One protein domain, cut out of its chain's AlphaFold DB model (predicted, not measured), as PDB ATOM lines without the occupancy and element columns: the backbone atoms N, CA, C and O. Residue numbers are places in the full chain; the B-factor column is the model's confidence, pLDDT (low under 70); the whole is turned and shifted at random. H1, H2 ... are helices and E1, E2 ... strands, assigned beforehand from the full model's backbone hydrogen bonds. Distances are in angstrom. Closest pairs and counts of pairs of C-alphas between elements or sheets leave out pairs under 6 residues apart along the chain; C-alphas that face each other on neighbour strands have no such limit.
ATOM      1  N   THR A  78     -74.718 -50.575 -35.369       79.19
ATOM      2  CA  THR A  78     -75.729 -51.461 -35.985       79.19
ATOM      3  C   THR A  78     -75.162 -52.348 -37.084       79.19
ATOM      4  O   THR A  78     -75.611 -53.474 -37.258       79.19
ATOM      5  N   SER A  79     -74.189 -51.838 -37.831       79.38
ATOM      6  CA  SER A  79     -73.526 -52.543 -38.926       79.38
ATOM      7  C   SER A  79     -72.048 -52.225 -38.850       79.38
ATOM      8  O   SER A  79     -71.691 -51.095 -38.549       79.38
ATOM      9  N   VAL A  80     -71.204 -53.196 -39.154       80.88
ATOM     10  CA  VAL A  80     -69.750 -53.122 -39.111       80.88
ATOM     11  C   VAL A  80     -69.232 -53.646 -40.427       80.88
ATOM     12  O   VAL A  80     -69.565 -54.757 -40.821       80.88
ATOM     13  N   THR A  81     -68.396 -52.874 -41.104       81.06
ATOM     14  CA  THR A  81     -67.684 -53.373 -42.275       81.06
ATOM     15  C   THR A  81     -66.213 -53.486 -41.965       81.06
ATOM     16  O   THR A  81     -65.616 -52.536 -41.459       81.06
ATOM     17  N   VAL A  82     -65.639 -54.643 -42.280       78.00
ATOM     18  CA  VAL A  82     -64.219 -54.912 -42.069       78.00
ATOM     19  C   VAL A  82     -63.520 -55.269 -43.368       78.00
ATOM     20  O   VAL A  82     -64.074 -55.884 -44.282       78.00
ATOM     21  N   THR A  83     -62.255 -54.892 -43.396       79.81
ATOM     22  CA  THR A  83     -61.232 -55.325 -44.339       79.81
ATOM     23  C   THR A  83     -60.234 -56.220 -43.598       79.81
ATOM     24  O   THR A  83     -60.178 -56.185 -42.364       79.81
ATOM     25  N   PRO A  84     -59.424 -57.026 -44.304       79.56
ATOM     26  CA  PRO A  84     -58.361 -57.848 -43.715       79.56
ATOM     27  C   PRO A  84     -57.534 -57.187 -42.601       79.56
ATOM     28  O   PRO A  84     -57.236 -57.806 -41.586       79.56
ATOM     29  N   ASP A  85     -57.184 -55.923 -42.788       78.12
ATOM     30  CA  ASP A  85     -56.362 -55.099 -41.903       78.12
ATOM     31  C   ASP A  85     -57.126 -54.497 -40.710       78.12
ATOM     32  O   ASP A  85     -56.506 -54.073 -39.736       78.12
ATOM     33  N   THR A  86     -58.460 -54.494 -40.746       80.25
ATOM     34  CA  THR A  86     -59.320 -53.930 -39.691       80.25
ATOM     35  C   THR A  86     -60.103 -54.985 -38.907       80.25
ATOM     36  O   THR A  86     -60.811 -54.635 -37.967       80.25
ATOM     37  N   MET A  87     -59.936 -56.282 -39.209       83.75
ATOM     38  CA  MET A  87     -60.655 -57.382 -38.537       83.75
ATOM     39  C   MET A  87     -60.499 -57.399 -37.012       83.75
ATOM     40  O   MET A  87     -61.421 -57.804 -36.313       83.75
ATOM     41  N   ARG A  88     -59.372 -56.911 -36.482       84.81
ATOM     42  CA  ARG A  88     -59.140 -56.805 -35.030       84.81
ATOM     43  C   ARG A  88     -60.114 -55.858 -34.319       84.81
ATOM     44  O   ARG A  88     -60.291 -55.970 -33.115       84.81
ATOM     45  N   LEU A  89     -60.780 -54.950 -35.042       83.50
ATOM     46  CA  LEU A  89     -61.841 -54.116 -34.464       83.50
ATOM     47  C   LEU A  89     -63.051 -54.935 -34.007       83.50
ATOM     48  O   LEU A  89     -63.812 -54.465 -33.164       83.50
ATOM     49  N   LEU A  90     -63.241 -56.144 -34.544       87.06
ATOM     50  CA  LEU A  90     -64.362 -56.994 -34.158       87.06
ATOM     51  C   LEU A  90     -64.280 -57.428 -32.695       87.06
ATOM     52  O   LEU A  90     -65.321 -57.545 -32.059       87.06
ATOM     53  N   ASP A  91     -63.075 -57.597 -32.146       87.75
ATOM     54  CA  ASP A  91     -62.889 -57.931 -30.730       87.75
ATOM     55  C   ASP A  91     -63.370 -56.776 -29.837       87.75
ATOM     56  O   ASP A  91     -64.164 -56.985 -28.924       87.75
ATOM     57  N   ILE A  92     -63.018 -55.539 -30.198       85.81
ATOM     58  CA  ILE A  92     -63.458 -54.319 -29.499       85.81
ATOM     59  C   ILE A  92     -64.985 -54.157 -29.570       85.81
ATOM     60  O   ILE A  92     -65.637 -53.806 -28.587       85.81
ATOM     61  N   ILE A  93     -65.588 -54.419 -30.735       84.88
ATOM     62  CA  ILE A  93     -67.048 -54.342 -30.900       84.88
ATOM     63  C   ILE A  93     -67.741 -55.426 -30.070       84.88
ATOM     64  O   ILE A  93     -68.734 -55.144 -29.395       84.88
ATOM     65  N   LYS A  94     -67.206 -56.649 -30.087       85.69
ATOM     66  CA  LYS A  94     -67.727 -57.775 -29.311       85.69
ATOM     67  C   LYS A  94     -67.687 -57.482 -27.811       85.69
ATOM     68  O   LYS A  94     -68.679 -57.730 -27.133       85.69
ATOM     69  N   GLU A  95     -66.603 -56.901 -27.302       87.06
ATOM     70  CA  GLU A  95     -66.503 -56.455 -25.904       87.06
ATOM     71  C   GLU A  95     -67.518 -55.354 -25.571       87.06
ATOM     72  O   GLU A  95     -68.136 -55.366 -24.507       87.06
ATOM     73  N   ARG A  96     -67.738 -54.415 -26.498       83.50
ATOM     74  CA  ARG A  96     -68.630 -53.270 -26.288       83.50
ATOM     75  C   ARG A  96     -70.115 -53.638 -26.250       83.50
ATOM     76  O   ARG A  96     -70.868 -53.046 -25.479       83.50
ATOM     77  N   GLN A  97     -70.574 -54.521 -27.137       84.56
ATOM     78  CA  GLN A  97     -72.014 -54.757 -27.343       84.56
ATOM     79  C   GLN A  97     -72.400 -56.215 -27.625       84.56
ATOM     80  O   GLN A  97     -73.557 -56.486 -27.962       84.56
ATOM     81  N   GLY A  98     -71.462 -57.152 -27.499       87.62
ATOM     82  CA  GLY A  98     -71.671 -58.542 -27.885       87.62
ATOM     83  C   GLY A  98     -71.919 -58.677 -29.387       87.62
ATOM     84  O   GLY A  98     -71.354 -57.945 -30.191       87.62
ATOM     85  N   ASN A  99     -72.800 -59.603 -29.763       86.25
ATOM     86  CA  ASN A  99     -73.023 -60.010 -31.156       86.25
ATOM     87  C   ASN A  99     -74.153 -59.241 -31.871       86.25
ATOM     88  O   ASN A  99     -74.538 -59.591 -32.987       86.25
ATOM     89  N   ASP A 100     -74.722 -58.219 -31.232       86.25
ATOM     90  CA  ASP A 100     -75.876 -57.469 -31.744       86.25
ATOM     91  C   ASP A 100     -75.448 -56.419 -32.782       86.25
ATOM     92  O   ASP A 100     -75.530 -55.214 -32.544       86.25
ATOM     93  N   TYR A 101     -74.914 -56.887 -33.908       84.56
ATOM     94  CA  TYR A 101     -74.526 -56.083 -35.064       84.56
ATOM     95  C   TYR A 101     -74.581 -56.916 -36.350       84.56
ATOM     96  O   TYR A 101     -74.556 -58.148 -36.325       84.56
ATOM     97  N   GLU A 102     -74.655 -56.232 -37.484       86.44
ATOM     98  CA  GLU A 102     -74.445 -56.808 -38.810       86.44
ATOM     99  C   GLU A 102     -72.964 -56.700 -39.190       86.44
ATOM    100  O   GLU A 102     -72.384 -55.622 -39.110       86.44
ATOM    101  N   LEU A 103     -72.336 -57.791 -39.611       89.50
ATOM    102  CA  LEU A 103     -70.975 -57.808 -40.134       89.50
ATOM    103  C   LEU A 103     -71.002 -57.860 -41.658       89.50
ATOM    104  O   LEU A 103     -71.636 -58.733 -42.239       89.50
ATOM    105  N   VAL A 104     -70.255 -56.975 -42.305       86.31
ATOM    106  CA  VAL A 104     -70.105 -56.914 -43.757       86.31
ATOM    107  C   VAL A 104     -68.628 -57.029 -44.124       86.31
ATOM    108  O   VAL A 104     -67.782 -56.348 -43.545       86.31
ATOM    109  N   THR A 105     -68.297 -57.846 -45.119       86.19
ATOM    110  CA  THR A 105     -66.986 -57.817 -45.775       86.19
ATOM    111  C   THR A 105     -67.154 -57.437 -47.239       86.19
ATOM    112  O   THR A 105     -67.997 -57.981 -47.952       86.19
ATOM    113  N   CYS A 106     -66.354 -56.474 -47.694       79.19
ATOM    114  CA  CYS A 106     -66.402 -55.969 -49.072       79.19
ATOM    115  C   CYS A 106     -65.307 -56.560 -49.971       79.19
ATOM    116  O   CYS A 106     -65.161 -56.141 -51.114       79.19
ATOM    117  N   THR A 107     -64.519 -57.506 -49.457       84.44
ATOM    118  CA  THR A 107     -63.383 -58.111 -50.159       84.44
ATOM    119  C   THR A 107     -63.411 -59.627 -50.026       84.44
ATOM    120  O   THR A 107     -64.007 -60.161 -49.088       84.44
ATOM    121  N   TYR A 108     -62.713 -60.312 -50.933       88.81
ATOM    122  CA  TYR A 108     -62.450 -61.740 -50.795       88.81
ATOM    123  C   TYR A 108     -61.570 -62.013 -49.577       88.81
ATOM    124  O   TYR A 108     -60.554 -61.350 -49.360       88.81
ATOM    125  N   LEU A 109     -61.982 -62.995 -48.786       91.00
ATOM    126  CA  LEU A 109     -61.275 -63.442 -47.601       91.00
ATOM    127  C   LEU A 109     -60.364 -64.624 -47.934       91.00
ATOM    128  O   LEU A 109     -60.730 -65.534 -48.675       91.00
ATOM    129  N   SER A 110     -59.181 -64.650 -47.326       92.81
ATOM    130  CA  SER A 110     -58.360 -65.865 -47.284       92.81
ATOM    131  C   SER A 110     -59.032 -66.958 -46.441       92.81
ATOM    132  O   SER A 110     -59.933 -66.681 -45.645       92.81
ATOM    133  N   MET A 111     -58.552 -68.201 -46.550       92.69
ATOM    134  CA  MET A 111     -59.057 -69.325 -45.745       92.69
ATOM    135  C   MET A 111     -58.994 -69.021 -44.237       92.69
ATOM    136  O   MET A 111     -59.970 -69.198 -43.513       92.69
ATOM    137  N   LYS A 112     -57.860 -68.477 -43.767       91.88
ATOM    138  CA  LYS A 112     -57.656 -68.124 -42.351       91.88
ATOM    139  C   LYS A 112     -58.637 -67.049 -41.878       91.88
ATOM    140  O   LYS A 112     -59.179 -67.157 -40.787       91.88
ATOM    141  N   GLN A 113     -58.880 -66.032 -42.700       91.75
ATOM    142  CA  GLN A 113     -59.816 -64.946 -42.387       91.75
ATOM    143  C   GLN A 113     -61.273 -65.412 -42.394       91.75
ATOM    144  O   GLN A 113     -62.062 -64.983 -41.557       91.75
ATOM    145  N   SER A 114     -61.610 -66.306 -43.323       92.25
ATOM    146  CA  SER A 114     -62.930 -66.928 -43.427       92.25
ATOM    147  C   SER A 114     -63.268 -67.705 -42.151       92.25
ATOM    148  O   SER A 114     -64.309 -67.465 -41.545       92.25
ATOM    149  N   HIS A 115     -62.344 -68.561 -41.696       92.12
ATOM    150  CA  HIS A 115     -62.471 -69.264 -40.417       92.12
ATOM    151  C   HIS A 115     -62.532 -68.293 -39.236       92.12
ATOM    152  O   HIS A 115     -63.426 -68.410 -38.406       92.12
ATOM    153  N   PHE A 116     -61.640 -67.299 -39.191       90.06
ATOM    154  CA  PHE A 116     -61.600 -66.323 -38.103       90.06
ATOM    155  C   PHE A 116     -62.961 -65.653 -37.874       90.06
ATOM    156  O   PHE A 116     -63.449 -65.674 -36.747       90.06
ATOM    157  N   ILE A 117     -63.590 -65.134 -38.936       89.81
ATOM    158  CA  ILE A 117     -64.891 -64.457 -38.850       89.81
ATOM    159  C   ILE A 117     -66.000 -65.419 -38.416       89.81
ATOM    160  O   ILE A 117     -66.748 -65.108 -37.492       89.81
ATOM    161  N   LEU A 118     -66.110 -66.576 -39.073       90.81
ATOM    162  CA  LEU A 118     -67.232 -67.493 -38.854       90.81
ATOM    163  C   LEU A 118     -67.135 -68.265 -37.525       90.81
ATOM    164  O   LEU A 118     -68.156 -68.731 -37.027       90.81
ATOM    165  N   GLU A 119     -65.939 -68.396 -36.940       89.38
ATOM    166  CA  GLU A 119     -65.720 -69.103 -35.665       89.38
ATOM    167  C   GLU A 119     -65.736 -68.165 -34.451       89.38
ATOM    168  O   GLU A 119     -66.250 -68.541 -33.399       89.38
ATOM    169  N   ASN A 120     -65.197 -66.945 -34.570       83.25
ATOM    170  CA  ASN A 120     -64.946 -66.087 -33.402       83.25
ATOM    171  C   ASN A 120     -65.928 -64.917 -33.262       83.25
ATOM    172  O   ASN A 120     -66.082 -64.374 -32.157       83.25
ATOM    173  N   HIS A 121     -66.627 -64.549 -34.340       77.56
ATOM    174  CA  HIS A 121     -67.468 -63.350 -34.402       77.56
ATOM    175  C   HIS A 121     -68.852 -63.670 -34.977       77.56
ATOM    176  O   HIS A 121     -69.167 -63.227 -36.084       77.56
ATOM    177  N   PRO A 122     -69.706 -64.413 -34.241       69.75
ATOM    178  CA  PRO A 122     -71.046 -64.773 -34.692       69.75
ATOM    179  C   PRO A 122     -71.981 -63.566 -34.565       69.75
ATOM    180  O   PRO A 122     -72.880 -63.532 -33.726       69.75
ATOM    181  N   ALA A 123     -71.720 -62.541 -35.370       84.56
ATOM    182  CA  ALA A 123     -72.585 -61.389 -35.528       84.56
ATOM    183  C   ALA A 123     -73.999 -61.861 -35.884       84.56
ATOM    184  O   ALA A 123     -74.178 -62.879 -36.556       84.56
ATOM    185  N   LYS A 124     -75.007 -61.100 -35.460       87.50
ATOM    186  CA  LYS A 124     -76.417 -61.411 -35.722       87.50
ATOM    187  C   LYS A 124     -76.694 -61.662 -37.206       87.50
ATOM    188  O   LYS A 124     -77.482 -62.537 -37.547       87.50
ATOM    189  N   VAL A 125     -76.049 -60.881 -38.071       90.19
ATOM    190  CA  VAL A 125     -76.099 -61.036 -39.526       90.19
ATOM    191  C   VAL A 125     -74.681 -60.961 -40.069       90.19
ATOM    192  O   VAL A 125     -73.948 -60.038 -39.727       90.19
ATOM    193  N   ILE A 126     -74.296 -61.900 -40.931       93.38
ATOM    194  CA  ILE A 126     -72.987 -61.925 -41.588       93.38
ATOM    195  C   ILE A 126     -73.190 -61.849 -43.102       93.38
ATOM    196  O   ILE A 126     -73.807 -62.722 -43.708       93.38
ATOM    197  N   ARG A 127     -72.638 -60.809 -43.728       91.88
ATOM    198  CA  ARG A 127     -72.603 -60.609 -45.179       91.88
ATOM    199  C   ARG A 127     -71.173 -60.636 -45.678       91.88
ATOM    200  O   ARG A 127     -70.403 -59.713 -45.433       91.88
ATOM    201  N   ILE A 128     -70.825 -61.673 -46.422       91.88
ATOM    202  CA  ILE A 128     -69.488 -61.854 -46.966       91.88
ATOM    203  C   ILE A 128     -69.535 -61.725 -48.482       91.88
ATOM    204  O   ILE A 128     -70.189 -62.512 -49.167       91.88
ATOM    205  N   SER A 129     -68.816 -60.739 -49.023       88.69
ATOM    206  CA  SER A 129     -68.705 -60.579 -50.477       88.69
ATOM    207  C   SER A 129     -68.026 -61.784 -51.122       88.69
ATOM    208  O   SER A 129     -68.461 -62.225 -52.183       88.69
ATOM    209  N   GLY A 130     -66.970 -62.310 -50.497       91.38
ATOM    210  CA  GLY A 130     -66.267 -63.482 -50.997       91.38
ATOM    211  C   GLY A 130     -65.530 -64.243 -49.904       91.38
ATOM    212  O   GLY A 130     -64.747 -63.668 -49.152       91.38
ATOM    213  N   LEU A 131     -65.789 -65.541 -49.825       93.94
ATOM    214  CA  LEU A 131     -65.003 -66.507 -49.065       93.94
ATOM    215  C   LEU A 131     -63.870 -67.049 -49.939       93.94
ATOM    216  O   LEU A 131     -63.818 -66.802 -51.149       93.94
ATOM    217  N   SER A 132     -62.950 -67.795 -49.332       92.94
ATOM    218  CA  SER A 132     -61.923 -68.480 -50.111       92.94
ATOM    219  C   SER A 132     -62.548 -69.491 -51.086       92.94
ATOM    220  O   SER A 132     -63.599 -70.066 -50.786       92.94
ATOM    221  N   PRO A 133     -61.905 -69.765 -52.235       89.19
ATOM    222  CA  PRO A 133     -62.391 -70.772 -53.174       89.19
ATOM    223  C   PRO A 133     -62.622 -72.125 -52.491       89.19
ATOM    224  O   PRO A 133     -61.803 -72.552 -51.677       89.19
ATOM    225  N   ASN A 134     -63.731 -72.790 -52.822       89.31
ATOM    226  CA  ASN A 134     -64.130 -74.092 -52.266       89.31
ATOM    227  C   ASN A 134     -64.223 -74.134 -50.726       89.31
ATOM    228  O   ASN A 134     -64.080 -75.201 -50.130       89.31
ATOM    229  N   PHE A 135     -64.466 -72.995 -50.064       95.38
ATOM    230  CA  PHE A 135     -64.598 -72.952 -48.607       95.38
ATOM    231  C   PHE A 135     -65.767 -73.834 -48.127       95.38
ATOM    232  O   PHE A 135     -66.887 -73.624 -48.600       95.38
ATOM    233  N   PRO A 136     -65.546 -74.790 -47.202       95.00
ATOM    234  CA  PRO A 136     -66.591 -75.677 -46.696       95.00
ATOM    235  C   PRO A 136     -67.482 -74.937 -45.695       95.00
ATOM    236  O   PRO A 136     -67.134 -74.788 -44.521       95.00
ATOM    237  N   ILE A 137     -68.630 -74.444 -46.162       95.25
ATOM    238  CA  ILE A 137     -69.499 -73.579 -45.353       95.25
ATOM    239  C   ILE A 137     -70.430 -74.363 -44.414       95.25
ATOM    240  O   ILE A 137     -70.870 -73.810 -43.410       95.25
ATOM    241  N   GLY A 138     -70.707 -75.638 -44.709       93.88
ATOM    242  CA  GLY A 138     -71.776 -76.426 -44.081       93.88
ATOM    243  C   GLY A 138     -71.781 -76.404 -42.551       93.88
ATOM    244  O   GLY A 138     -72.785 -76.048 -41.935       93.88
ATOM    245  N   LYS A 139     -70.622 -76.643 -41.918       91.81
ATOM    246  CA  LYS A 139     -70.497 -76.651 -40.447       91.81
ATOM    247  C   LYS A 139     -70.906 -75.331 -39.771       91.81
ATOM    248  O   LYS A 139     -71.277 -75.333 -38.602       91.81
ATOM    249  N   TYR A 140     -70.848 -74.208 -40.489       93.19
ATOM    250  CA  TYR A 140     -71.190 -72.881 -39.965       93.19
ATOM    251  C   TYR A 140     -72.685 -72.575 -40.019       93.19
ATOM    252  O   TYR A 140     -73.160 -71.704 -39.293       93.19
ATOM    253  N   LEU A 141     -73.445 -73.315 -40.828       93.00
ATOM    254  CA  LEU A 141     -74.895 -73.149 -40.938       93.00
ATOM    255  C   LEU A 141     -75.647 -73.640 -39.687       93.00
ATOM    256  O   LEU A 141     -76.853 -73.444 -39.559       93.00
ATOM    257  N   GLN A 142     -74.941 -74.280 -38.752       90.12
ATOM    258  CA  GLN A 142     -75.468 -74.673 -37.444       90.12
ATOM    259  C   GLN A 142     -75.376 -73.552 -36.404       90.12
ATOM    260  O   GLN A 142     -76.180 -73.501 -35.471       90.12
ATOM    261  N   THR A 143     -74.374 -72.680 -36.540       88.62
ATOM    262  CA  THR A 143     -73.998 -71.693 -35.519       88.62
ATOM    263  C   THR A 143     -74.366 -70.266 -35.900       88.62
ATOM    264  O   THR A 143     -74.575 -69.439 -35.013       88.62
ATOM    265  N   VAL A 144     -74.446 -69.960 -37.198       89.56
ATOM    266  CA  VAL A 144     -74.765 -68.621 -37.703       89.56
ATOM    267  C   VAL A 144     -76.265 -68.489 -37.948       89.56
ATOM    268  O   VAL A 144     -76.859 -69.272 -38.680       89.56
ATOM    269  N   ASP A 145     -76.878 -67.451 -37.381       91.69
ATOM    270  CA  ASP A 145     -78.313 -67.208 -37.552       91.69
ATOM    271  C   ASP A 145     -78.663 -66.652 -38.937       91.69
ATOM    272  O   ASP A 145     -79.690 -67.010 -39.507       91.69
ATOM    273  N   SER A 146     -77.868 -65.739 -39.492       93.94
ATOM    274  CA  SER A 146     -78.158 -65.126 -40.792       93.94
ATOM    275  C   SER A 146     -76.885 -64.937 -41.598       93.94
ATOM    276  O   SER A 146     -76.010 -64.161 -41.209       93.94
ATOM    277  N   LEU A 147     -76.787 -65.642 -42.725       95.06
ATOM    278  CA  LEU A 147     -75.582 -65.694 -43.545       95.06
ATOM    279  C   LEU A 147     -75.883 -65.361 -45.007       95.06
ATOM    280  O   LEU A 147     -76.751 -65.955 -45.644       95.06
ATOM    281  N   PHE A 148     -75.099 -64.438 -45.556       94.94
ATOM    282  CA  PHE A 148     -75.149 -64.034 -46.953       94.94
ATOM    283  C   PHE A 148     -73.755 -64.162 -47.552       94.94
ATOM    284  O   PHE A 148     -72.827 -63.497 -47.094       94.94
ATOM    285  N   VAL A 149     -73.609 -64.979 -48.592       94.94
ATOM    286  CA  VAL A 149     -72.333 -65.196 -49.276       94.94
ATOM    287  C   VAL A 149     -72.478 -64.883 -50.761       94.94
ATOM    288  O   VAL A 149     -73.323 -65.447 -51.459       94.94
ATOM    289  N   GLY A 150     -71.642 -63.961 -51.238       91.75
ATOM    290  CA  GLY A 150     -71.591 -63.562 -52.643       91.75
ATOM    291  C   GLY A 150     -70.842 -64.553 -53.535       91.75
ATOM    292  O   GLY A 150     -71.260 -64.777 -54.664       91.75
ATOM    293  N   SER A 151     -69.760 -65.161 -53.044       93.44
ATOM    294  CA  SER A 151     -68.923 -66.110 -53.793       93.44
ATOM    295  C   SER A 151     -69.437 -67.548 -53.741       93.44
ATOM    296  O   SER A 151     -70.135 -67.929 -52.805       93.44
ATOM    297  N   LYS A 152     -68.988 -68.380 -54.687       95.00
ATOM    298  CA  LYS A 152     -69.240 -69.824 -54.666       95.00
ATOM    299  C   LYS A 152     -68.516 -70.481 -53.486       95.00
ATOM    300  O   LYS A 152     -67.328 -70.232 -53.274       95.00
ATOM    301  N   VAL A 153     -69.222 -71.330 -52.746       95.81
ATOM    302  CA  VAL A 153     -68.692 -72.107 -51.609       95.81
ATOM    303  C   VAL A 153     -68.880 -73.605 -51.808       95.81
ATOM    304  O   VAL A 153     -69.695 -74.026 -52.628       95.81
ATOM    305  N   SER A 154     -68.126 -74.406 -51.056       96.38
ATOM    306  CA  SER A 154     -68.345 -75.849 -50.974       96.38
ATOM    307  C   SER A 154     -69.463 -76.126 -49.970       96.38
ATOM    308  O   SER A 154     -69.355 -75.767 -48.793       96.38
ATOM    309  N   ILE A 155     -70.554 -76.702 -50.462       96.06
ATOM    310  CA  ILE A 155     -71.758 -77.026 -49.702       96.06
ATOM    311  C   ILE A 155     -72.444 -78.228 -50.346       96.06
ATOM    312  O   ILE A 155     -72.436 -78.357 -51.571       96.06
ATOM    313  N   THR A 156     -73.022 -79.097 -49.527       95.12
ATOM    314  CA  THR A 156     -73.808 -80.251 -49.969       95.12
ATOM    315  C   THR A 156     -75.297 -80.043 -49.689       95.12
ATOM    316  O   THR A 156     -75.681 -79.183 -48.895       95.12
ATOM    317  N   LEU A 157     -76.151 -80.854 -50.318       94.81
ATOM    318  CA  LEU A 157     -77.576 -80.888 -49.985       94.81
ATOM    319  C   LEU A 157     -77.800 -81.254 -48.507       94.81
ATOM    320  O   LEU A 157     -78.635 -80.640 -47.854       94.81
ATOM    321  N   ASP A 158     -77.029 -82.197 -47.963       95.62
ATOM    322  CA  ASP A 158     -77.142 -82.612 -46.559       95.62
ATOM    323  C   ASP A 158     -76.836 -81.460 -45.585       95.62
ATOM    324  O   ASP A 158     -77.572 -81.251 -44.621       95.62
ATOM    325  N   ASP A 159     -75.829 -80.631 -45.891       95.81
ATOM    326  CA  ASP A 159     -75.536 -79.422 -45.109       95.81
ATOM    327  C   ASP A 159     -76.739 -78.464 -45.056       95.81
ATOM    328  O   ASP A 159     -76.996 -77.840 -44.024       95.81
ATOM    329  N   LEU A 160     -77.476 -78.336 -46.167       95.56
ATOM    330  CA  LEU A 160     -78.660 -77.480 -46.272       95.56
ATOM    331  C   LEU A 160     -79.881 -78.075 -45.579       95.56
ATOM    332  O   LEU A 160     -80.649 -77.332 -44.977       95.56
ATOM    333  N   LEU A 161     -80.081 -79.390 -45.655       94.94
ATOM    334  CA  LEU A 161     -81.206 -80.053 -44.996       94.94
ATOM    335  C   LEU A 161     -81.058 -80.017 -43.474       94.94
ATOM    336  O   LEU A 161     -82.041 -79.828 -42.767       94.94
ATOM    337  N   ASN A 162     -79.827 -80.121 -42.977       94.69
ATOM    338  CA  ASN A 162     -79.559 -80.119 -41.545       94.69
ATOM    339  C   ASN A 162     -79.360 -78.717 -40.953       94.69
ATOM    340  O   ASN A 162     -79.194 -78.612 -39.740       94.69
ATOM    341  N   MET A 163     -79.348 -77.640 -41.750       94.50
ATOM    342  CA  MET A 163     -78.999 -76.298 -41.266       94.50
ATOM    343  C   MET A 163     -79.922 -75.769 -40.161       94.50
ATOM    344  O   MET A 163     -81.117 -76.056 -40.111       94.50
ATOM    345  N   ASN A 164     -79.379 -74.885 -39.323       93.69
ATOM    346  CA  ASN A 164     -80.105 -74.254 -38.221       93.69
ATOM    347  C   ASN A 164     -80.194 -72.719 -38.367       93.69
ATOM    348  O   ASN A 164     -80.520 -72.017 -37.406       93.69
ATOM    349  N   CYS A 165     -79.912 -72.193 -39.563       92.94
ATOM    350  CA  CYS A 165     -80.013 -70.773 -39.894       92.94
ATOM    351  C   CYS A 165     -81.463 -70.255 -39.846       92.94
ATOM    352  O   CYS A 165     -82.430 -70.977 -40.091       92.94
ATOM    353  N   VAL A 166     -81.601 -68.952 -39.619       94.50
ATOM    354  CA  VAL A 166     -82.833 -68.178 -39.831       94.50
ATOM    355  C   VAL A 166     -82.896 -67.639 -41.259       94.50
ATOM    356  O   VAL A 166     -83.947 -67.708 -41.898       94.50
ATOM    357  N   GLU A 167     -81.783 -67.117 -41.774       95.56
ATOM    358  CA  GLU A 167     -81.685 -66.600 -43.141       95.56
ATOM    359  C   GLU A 167     -80.424 -67.132 -43.826       95.56
ATOM    360  O   GLU A 167     -79.327 -67.052 -43.270       95.56
ATOM    361  N   LEU A 168     -80.569 -67.645 -45.047       96.25
ATOM    362  CA  LEU A 168     -79.445 -68.095 -45.863       96.25
ATOM    363  C   LEU A 168     -79.554 -67.560 -47.288       96.25
ATOM    364  O   LEU A 168     -80.574 -67.724 -47.961       96.25
ATOM    365  N   VAL A 169     -78.470 -66.949 -47.765       95.56
ATOM    366  CA  VAL A 169     -78.331 -66.500 -49.150       95.56
ATOM    367  C   VAL A 169     -76.992 -66.933 -49.717       95.56
ATOM    368  O   VAL A 169     -75.949 -66.472 -49.254       95.56
ATOM    369  N   LEU A 170     -77.032 -67.752 -50.765       95.81
ATOM    370  CA  LEU A 170     -75.860 -68.195 -51.516       95.81
ATOM    371  C   LEU A 170     -76.033 -67.760 -52.972       95.81
ATOM    372  O   LEU A 170     -76.841 -68.325 -53.700       95.81
ATOM    373  N   VAL A 171     -75.324 -66.704 -53.376       92.00
ATOM    374  CA  VAL A 171     -75.579 -66.035 -54.668       92.00
ATOM    375  C   VAL A 171     -74.939 -66.761 -55.849       92.00
ATOM    376  O   VAL A 171     -75.516 -66.764 -56.925       92.00
ATOM    377  N   SER A 172     -73.758 -67.352 -55.658       92.38
ATOM    378  CA  SER A 172     -72.969 -67.967 -56.742       92.38
ATOM    379  C   SER A 172     -72.903 -69.498 -56.650       92.38
ATOM    380  O   SER A 172     -71.984 -70.121 -57.187       92.38
ATOM    381  N   ASN A 173     -73.824 -70.112 -55.906       93.56
ATOM    382  CA  ASN A 173     -73.971 -71.560 -55.838       93.56
ATOM    383  C   ASN A 173     -75.158 -71.964 -56.706       93.56
ATOM    384  O   ASN A 173     -76.279 -71.562 -56.407       93.56
ATOM    385  N   HIS A 174     -74.887 -72.754 -57.743       92.62
ATOM    386  CA  HIS A 174     -75.902 -73.311 -58.628       92.62
ATOM    387  C   HIS A 174     -76.369 -74.655 -58.080       92.62
ATOM    388  O   HIS A 174     -75.549 -75.550 -57.861       92.62
ATOM    389  N   PHE A 175     -77.670 -74.760 -57.843       93.44
ATOM    390  CA  PHE A 175     -78.355 -75.975 -57.424       93.44
ATOM    391  C   PHE A 175     -79.252 -76.479 -58.548       93.44
ATOM    392  O   PHE A 175     -79.662 -75.729 -59.432       93.44
ATOM    393  N   THR A 176     -79.589 -77.756 -58.492       92.25
ATOM    394  CA  THR A 176     -80.539 -78.384 -59.409       92.25
ATOM    395  C   THR A 176     -81.978 -78.219 -58.919       92.25
ATOM    396  O   THR A 176     -82.238 -78.083 -57.718       92.25
ATOM    397  N   GLY A 177     -82.946 -78.300 -59.837       89.94
ATOM    398  CA  GLY A 177     -84.370 -78.342 -59.482       89.94
ATOM    399  C   GLY A 177     -84.709 -79.462 -58.485       89.94
ATOM    400  O   GLY A 177     -85.476 -79.237 -57.552       89.94
ATOM    401  N   THR A 178     -84.071 -80.631 -58.613       90.00
ATOM    402  CA  THR A 178     -84.252 -81.774 -57.700       90.00
ATOM    403  C   THR A 178     -83.764 -81.473 -56.282       90.00
ATOM    404  O   THR A 178     -84.459 -81.787 -55.315       90.00
ATOM    405  N   GLU A 179     -82.599 -80.832 -56.133       92.88
ATOM    406  CA  GLU A 179     -82.100 -80.394 -54.821       92.88
ATOM    407  C   GLU A 179     -83.042 -79.364 -54.193       92.88
ATOM    408  O   GLU A 179     -83.399 -79.486 -53.021       92.88
ATOM    409  N   MET A 180     -83.511 -78.391 -54.983       92.06
ATOM    410  CA  MET A 180     -84.468 -77.389 -54.512       92.06
ATOM    411  C   MET A 180     -85.790 -78.025 -54.063       92.06
ATOM    412  O   MET A 180     -86.315 -77.670 -53.006       92.06
ATOM    413  N   LYS A 181     -86.309 -78.997 -54.825       90.31
ATOM    414  CA  LYS A 181     -87.507 -79.770 -54.465       90.31
ATOM    415  C   LYS A 181     -87.327 -80.473 -53.121       90.31
ATOM    416  O   LYS A 181     -88.171 -80.315 -52.240       90.31
ATOM    417  N   GLY A 182     -86.202 -81.165 -52.928       91.69
ATOM    418  CA  GLY A 182     -85.880 -81.838 -51.667       91.69
ATOM    419  C   GLY A 182     -85.806 -80.877 -50.477       91.69
ATOM    420  O   GLY A 182     -86.383 -81.153 -49.423       91.69
ATOM    421  N   ILE A 183     -85.171 -79.712 -50.651       93.50
ATOM    422  CA  ILE A 183     -85.096 -78.669 -49.614       93.50
ATOM    423  C   ILE A 183     -86.494 -78.167 -49.241       93.50
ATOM    424  O   ILE A 183     -86.814 -78.058 -48.056       93.50
ATOM    425  N   LEU A 184     -87.342 -77.873 -50.229       90.94
ATOM    426  CA  LEU A 184     -88.689 -77.356 -49.988       90.94
ATOM    427  C   LEU A 184     -89.607 -78.390 -49.334       90.94
ATOM    428  O   LEU A 184     -90.314 -78.045 -48.388       90.94
ATOM    429  N   GLN A 185     -89.573 -79.648 -49.780       90.12
ATOM    430  CA  GLN A 185     -90.320 -80.741 -49.148       90.12
ATOM    431  C   GLN A 185     -89.889 -80.931 -47.689       90.12
ATOM    432  O   GLN A 185     -90.734 -81.004 -46.796       90.12
ATOM    433  N   HIS A 186     -88.579 -80.936 -47.426       92.25
ATOM    434  CA  HIS A 186     -88.051 -81.051 -46.070       92.25
ATOM    435  C   HIS A 186     -88.443 -79.857 -45.187       92.25
ATOM    436  O   HIS A 186     -88.803 -80.023 -44.018       92.25
ATOM    437  N   TRP A 187     -88.441 -78.645 -45.744       92.19
ATOM    438  CA  TRP A 187     -88.896 -77.452 -45.035       92.19
ATOM    439  C   TRP A 187     -90.403 -77.504 -44.734       92.19
ATOM    440  O   TRP A 187     -90.805 -77.208 -43.608       92.19
ATOM    441  N   ALA A 188     -91.228 -77.953 -45.684       88.81
ATOM    442  CA  ALA A 188     -92.684 -78.025 -45.551       88.81
ATOM    443  C   ALA A 188     -93.153 -78.976 -44.438       88.81
ATOM    444  O   ALA A 188     -94.114 -78.667 -43.735       88.81
ATOM    445  N   ILE A 189     -92.443 -80.088 -44.215       90.94
ATOM    446  CA  ILE A 189     -92.718 -81.012 -43.097       90.94
ATOM    447  C   ILE A 189     -92.110 -80.547 -41.760       90.94
ATOM    448  O   ILE A 189     -92.165 -81.263 -40.759       90.94
ATOM    449  N   GLY A 190     -91.516 -79.351 -41.721       88.62
ATOM    450  CA  GLY A 190     -90.925 -78.772 -40.518       88.62
ATOM    451  C   GLY A 190     -89.545 -79.329 -40.163       88.62
ATOM    452  O   GLY A 190     -89.188 -79.319 -38.982       88.62
ATOM    453  N   GLY A 191     -88.779 -79.806 -41.151       90.81
ATOM    454  CA  GLY A 191     -87.387 -80.232 -40.981       90.81
ATOM    455  C   GLY A 191     -86.446 -79.069 -40.649       90.81
ATOM    456  O   GLY A 191     -85.656 -79.161 -39.714       90.81
ATOM    457  N   ILE A 192     -86.631 -77.913 -41.301       92.94
ATOM    458  CA  ILE A 192     -85.805 -76.704 -41.107       92.94
ATOM    459  C   ILE A 192     -86.592 -75.602 -40.379       92.94
ATOM    460  O   ILE A 192     -86.966 -74.573 -40.942       92.94
ATOM    461  N   ARG A 193     -86.894 -75.820 -39.096       90.06
ATOM    462  CA  ARG A 193     -87.885 -75.014 -38.345       90.06
ATOM    463  C   ARG A 193     -87.530 -73.541 -38.159       90.06
ATOM    464  O   ARG A 193     -88.430 -72.715 -38.019       90.06
ATOM    465  N   ARG A 194     -86.240 -73.208 -38.082       94.56
ATOM    466  CA  ARG A 194     -85.792 -71.825 -37.839       94.56
ATOM    467  C   ARG A 194     -85.756 -70.979 -39.106       94.56
ATOM    468  O   ARG A 194     -85.808 -69.754 -38.984       94.56
ATOM    469  N   LEU A 195     -85.689 -71.608 -40.280       94.38
ATOM    470  CA  LEU A 195     -85.514 -70.918 -41.550       94.38
ATOM    471  C   LEU A 195     -86.743 -70.070 -41.875       94.38
ATOM    472  O   LEU A 195     -87.880 -70.539 -41.849       94.38
ATOM    473  N   LYS A 196     -86.495 -68.800 -42.187       92.88
ATOM    474  CA  LYS A 196     -87.499 -67.810 -42.599       92.88
ATOM    475  C   LYS A 196     -87.233 -67.266 -43.994       92.88
ATOM    476  O   LYS A 196     -88.167 -66.817 -44.655       92.88
ATOM    477  N   TYR A 197     -85.974 -67.277 -44.428       92.06
ATOM    478  CA  TYR A 197     -85.578 -66.768 -45.731       92.06
ATOM    479  C   TYR A 197     -84.470 -67.624 -46.339       92.06
ATOM    480  O   TYR A 197     -83.419 -67.816 -45.730       92.06
ATOM    481  N   LEU A 198     -84.704 -68.097 -47.560       93.62
ATOM    482  CA  LEU A 198     -83.741 -68.843 -48.355       93.62
ATOM    483  C   LEU A 198     -83.657 -68.222 -49.745       93.62
ATOM    484  O   LEU A 198     -84.680 -68.001 -50.395       93.62
ATOM    485  N   ARG A 199     -82.438 -67.955 -50.209       93.31
ATOM    486  CA  ARG A 199     -82.173 -67.567 -51.594       93.31
ATOM    487  C   ARG A 199     -80.988 -68.353 -52.132       93.31
ATOM    488  O   ARG A 199     -79.866 -68.173 -51.661       93.31
ATOM    489  N   LEU A 200     -81.262 -69.157 -53.148       93.31
ATOM    490  CA  LEU A 200     -80.300 -69.961 -53.893       93.31
ATOM    491  C   LEU A 200     -80.455 -69.650 -55.385       93.31
ATOM    492  O   LEU A 200     -81.518 -69.177 -55.799       93.31
ATOM    493  N   ASP A 201     -79.408 -69.892 -56.166       91.56
ATOM    494  CA  ASP A 201     -79.502 -69.907 -57.624       91.56
ATOM    495  C   ASP A 201     -79.795 -71.339 -58.085       91.56
ATOM    496  O   ASP A 201     -79.144 -72.281 -57.626       91.56
ATOM    497  N   VAL A 202     -80.809 -71.517 -58.928       89.69
ATOM    498  CA  VAL A 202     -81.288 -72.843 -59.340       89.69
ATOM    499  C   VAL A 202     -81.375 -72.897 -60.855       89.69
ATOM    500  O   VAL A 202     -82.087 -72.101 -61.469       89.69
ATOM    501  N   GLU A 203     -80.663 -73.851 -61.442       87.12
ATOM    502  CA  GLU A 203     -80.700 -74.122 -62.877       87.12
ATOM    503  C   GLU A 203     -81.927 -74.980 -63.223       87.12
ATOM    504  O   GLU A 203     -82.325 -75.860 -62.453       87.12
ATOM    505  N   ASP A 204     -82.539 -74.699 -64.378       79.75
ATOM    506  CA  ASP A 204     -83.636 -75.484 -64.965       79.75
ATOM    507  C   ASP A 204     -84.821 -75.760 -64.014       79.75
ATOM    508  O   ASP A 204     -85.383 -76.856 -63.957       79.75
ATOM    509  N   LEU A 205     -85.225 -74.742 -63.247       78.69
ATOM    510  CA  LEU A 205     -86.305 -74.849 -62.266       78.69
ATOM    511  C   LEU A 205     -87.677 -75.056 -62.937       78.69
ATOM    512  O   LEU A 205     -88.312 -74.103 -63.395       78.69
ATOM    513  N   ASN A 206     -88.184 -76.292 -62.913       82.94
ATOM    514  CA  ASN A 206     -89.580 -76.580 -63.233       82.94
ATOM    515  C   ASN A 206     -90.469 -76.347 -62.003       82.94
ATOM    516  O   ASN A 206     -90.527 -77.164 -61.083       82.94
ATOM    517  N   LEU A 207     -91.185 -75.224 -62.000       78.94
ATOM    518  CA  LEU A 207     -92.059 -74.828 -60.893       78.94
ATOM    519  C   LEU A 207     -93.209 -75.822 -60.664       78.94
ATOM    520  O   LEU A 207     -93.601 -76.022 -59.519       78.94
ATOM    521  N   GLU A 208     -93.727 -76.468 -61.711       79.31
ATOM    522  CA  GLU A 208     -94.813 -77.447 -61.569       79.31
ATOM    523  C   GLU A 208     -94.340 -78.705 -60.835       79.31
ATOM    524  O   GLU A 208     -95.031 -79.192 -59.944       79.31
ATOM    525  N   ASP A 209     -93.134 -79.189 -61.142       80.81
ATOM    526  CA  ASP A 209     -92.557 -80.357 -60.465       80.81
ATOM    527  C   ASP A 209     -92.150 -80.046 -59.015       80.81
ATOM    528  O   ASP A 209     -92.374 -80.843 -58.101       80.81
ATOM    529  N   VAL A 210     -91.576 -78.863 -58.790       78.12
ATOM    530  CA  VAL A 210     -91.070 -78.447 -57.475       78.12
ATOM    531  C   VAL A 210     -92.205 -78.149 -56.495       78.12
ATOM    532  O   VAL A 210     -92.100 -78.480 -55.314       78.12
ATOM    533  N   PHE A 211     -93.293 -77.535 -56.968       75.56
ATOM    534  CA  PHE A 211     -94.423 -77.135 -56.126       75.56
ATOM    535  C   PHE A 211     -95.638 -78.065 -56.211       75.56
ATOM    536  O   PHE A 211     -96.561 -77.888 -55.420       75.56
ATOM    537  N   GLY A 212     -95.662 -79.046 -57.119       74.25
ATOM    538  CA  GLY A 212     -96.841 -79.887 -57.369       74.25
ATOM    539  C   GLY A 212     -97.369 -80.630 -56.137       74.25
ATOM    540  O   GLY A 212     -98.576 -80.780 -55.977       74.25
TER     541      GLY A 212
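This is residues 78 to 212 of the 228 residues of the protein "F-box domain-containing protein" of Caenorhabditis remanei (UniProt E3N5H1). What shape do these atoms make? They make a short, curved solenoid, a chain wound in stacked turns of strand then helix, with strands E1 to E6 side by side as one sheet and helices H1 to H5 in a row along the other side. After E6, H6 packs on H5 at one end. What is it built of? The printed part has 135 residues, with six named helices and six named strands in the order E1 H1 E2 H2 E3 H3 E4 H4 E5 H5 E6 H6; the class is mixed, and the sheet runs E1 E2 E3 E4 E5 E6, all parallel. The whole is compact, with a radius of gyration of the C-alphas of 15.6 A, and elongated in outline, spanning 50 by 28 by 21 A.

How do the strands pair? E1, residues 79 to 82, E2, 102 to 108, E3, 125 to 130, E4, 146 to 149, E5, 167 to 176, and E6, 197 to 203, are parallel neighbours in this order, with E1 and E6 as edge strands. Within hydrogen-bond range are N 80 and O 102 at 2.7 A, N 103 and O 125 at 2.8 A, N 126 and O 146 at 2.9 A, N 147 and O 167 at 3.0 A, and N 168 and O 197 at 2.9 A. E5 bends by 96 degrees at residue 172. Which helices are on the sheet? H1, residues 89 to 97, H2, 111 to 120, and H5, 177 to 188, are on it but only graze it. H3, residues 138 to 142, is only just not on it, with 4 pairs of C-alphas within 10 A; H4, 157 to 161, and H6, 207 to 211, are not on it. Each of H1 to H5 forms, with the strands before and after it, a strand-helix-strand unit, two parallel neighbour strands with a helix between, and its crossover is right-handed. Which helices touch? H1 touches no helix, and H2 and H3 are close but not clearly touching, the closest C-alphas, of Leu 118 and Tyr 140, being 6.8 A apart. H3 touches H4, H4 touches H5 and H5 touches H6; the closest C-alphas are Gly 138 and Asp 159 at 4.9 A, Leu 161 and Ile 183 at 6.2 A, and Lys 181 and Val 210 at 4.8 A. Are the helix backbones complete? Every O i to N i+4 pair is within hydrogen-bond range in H1, H2, H4, H5 and H6, but 0 of 1 in H3, where 1 of 2 O i to N i+3 pairs is.

Where do the elements begin and end? E1 begins at C-alpha 79, (-73.526, -52.543, -38.926), and H6 ends at C-alpha 211, (-94.423, -77.135, -56.126). Which are long? From first to last C-alpha E5 measures 20.1 A, E6 19.3 A, E2 17.7 A and H5 16.2 A.

How far does it reach? The two C-alphas farthest apart, of Ile 92 and Glu 208, are 50.5 A apart. Is anything missing or uncertain? The printed part has no cut and no long link; its mean pLDDT is 89.2, and residue 122 is under 70.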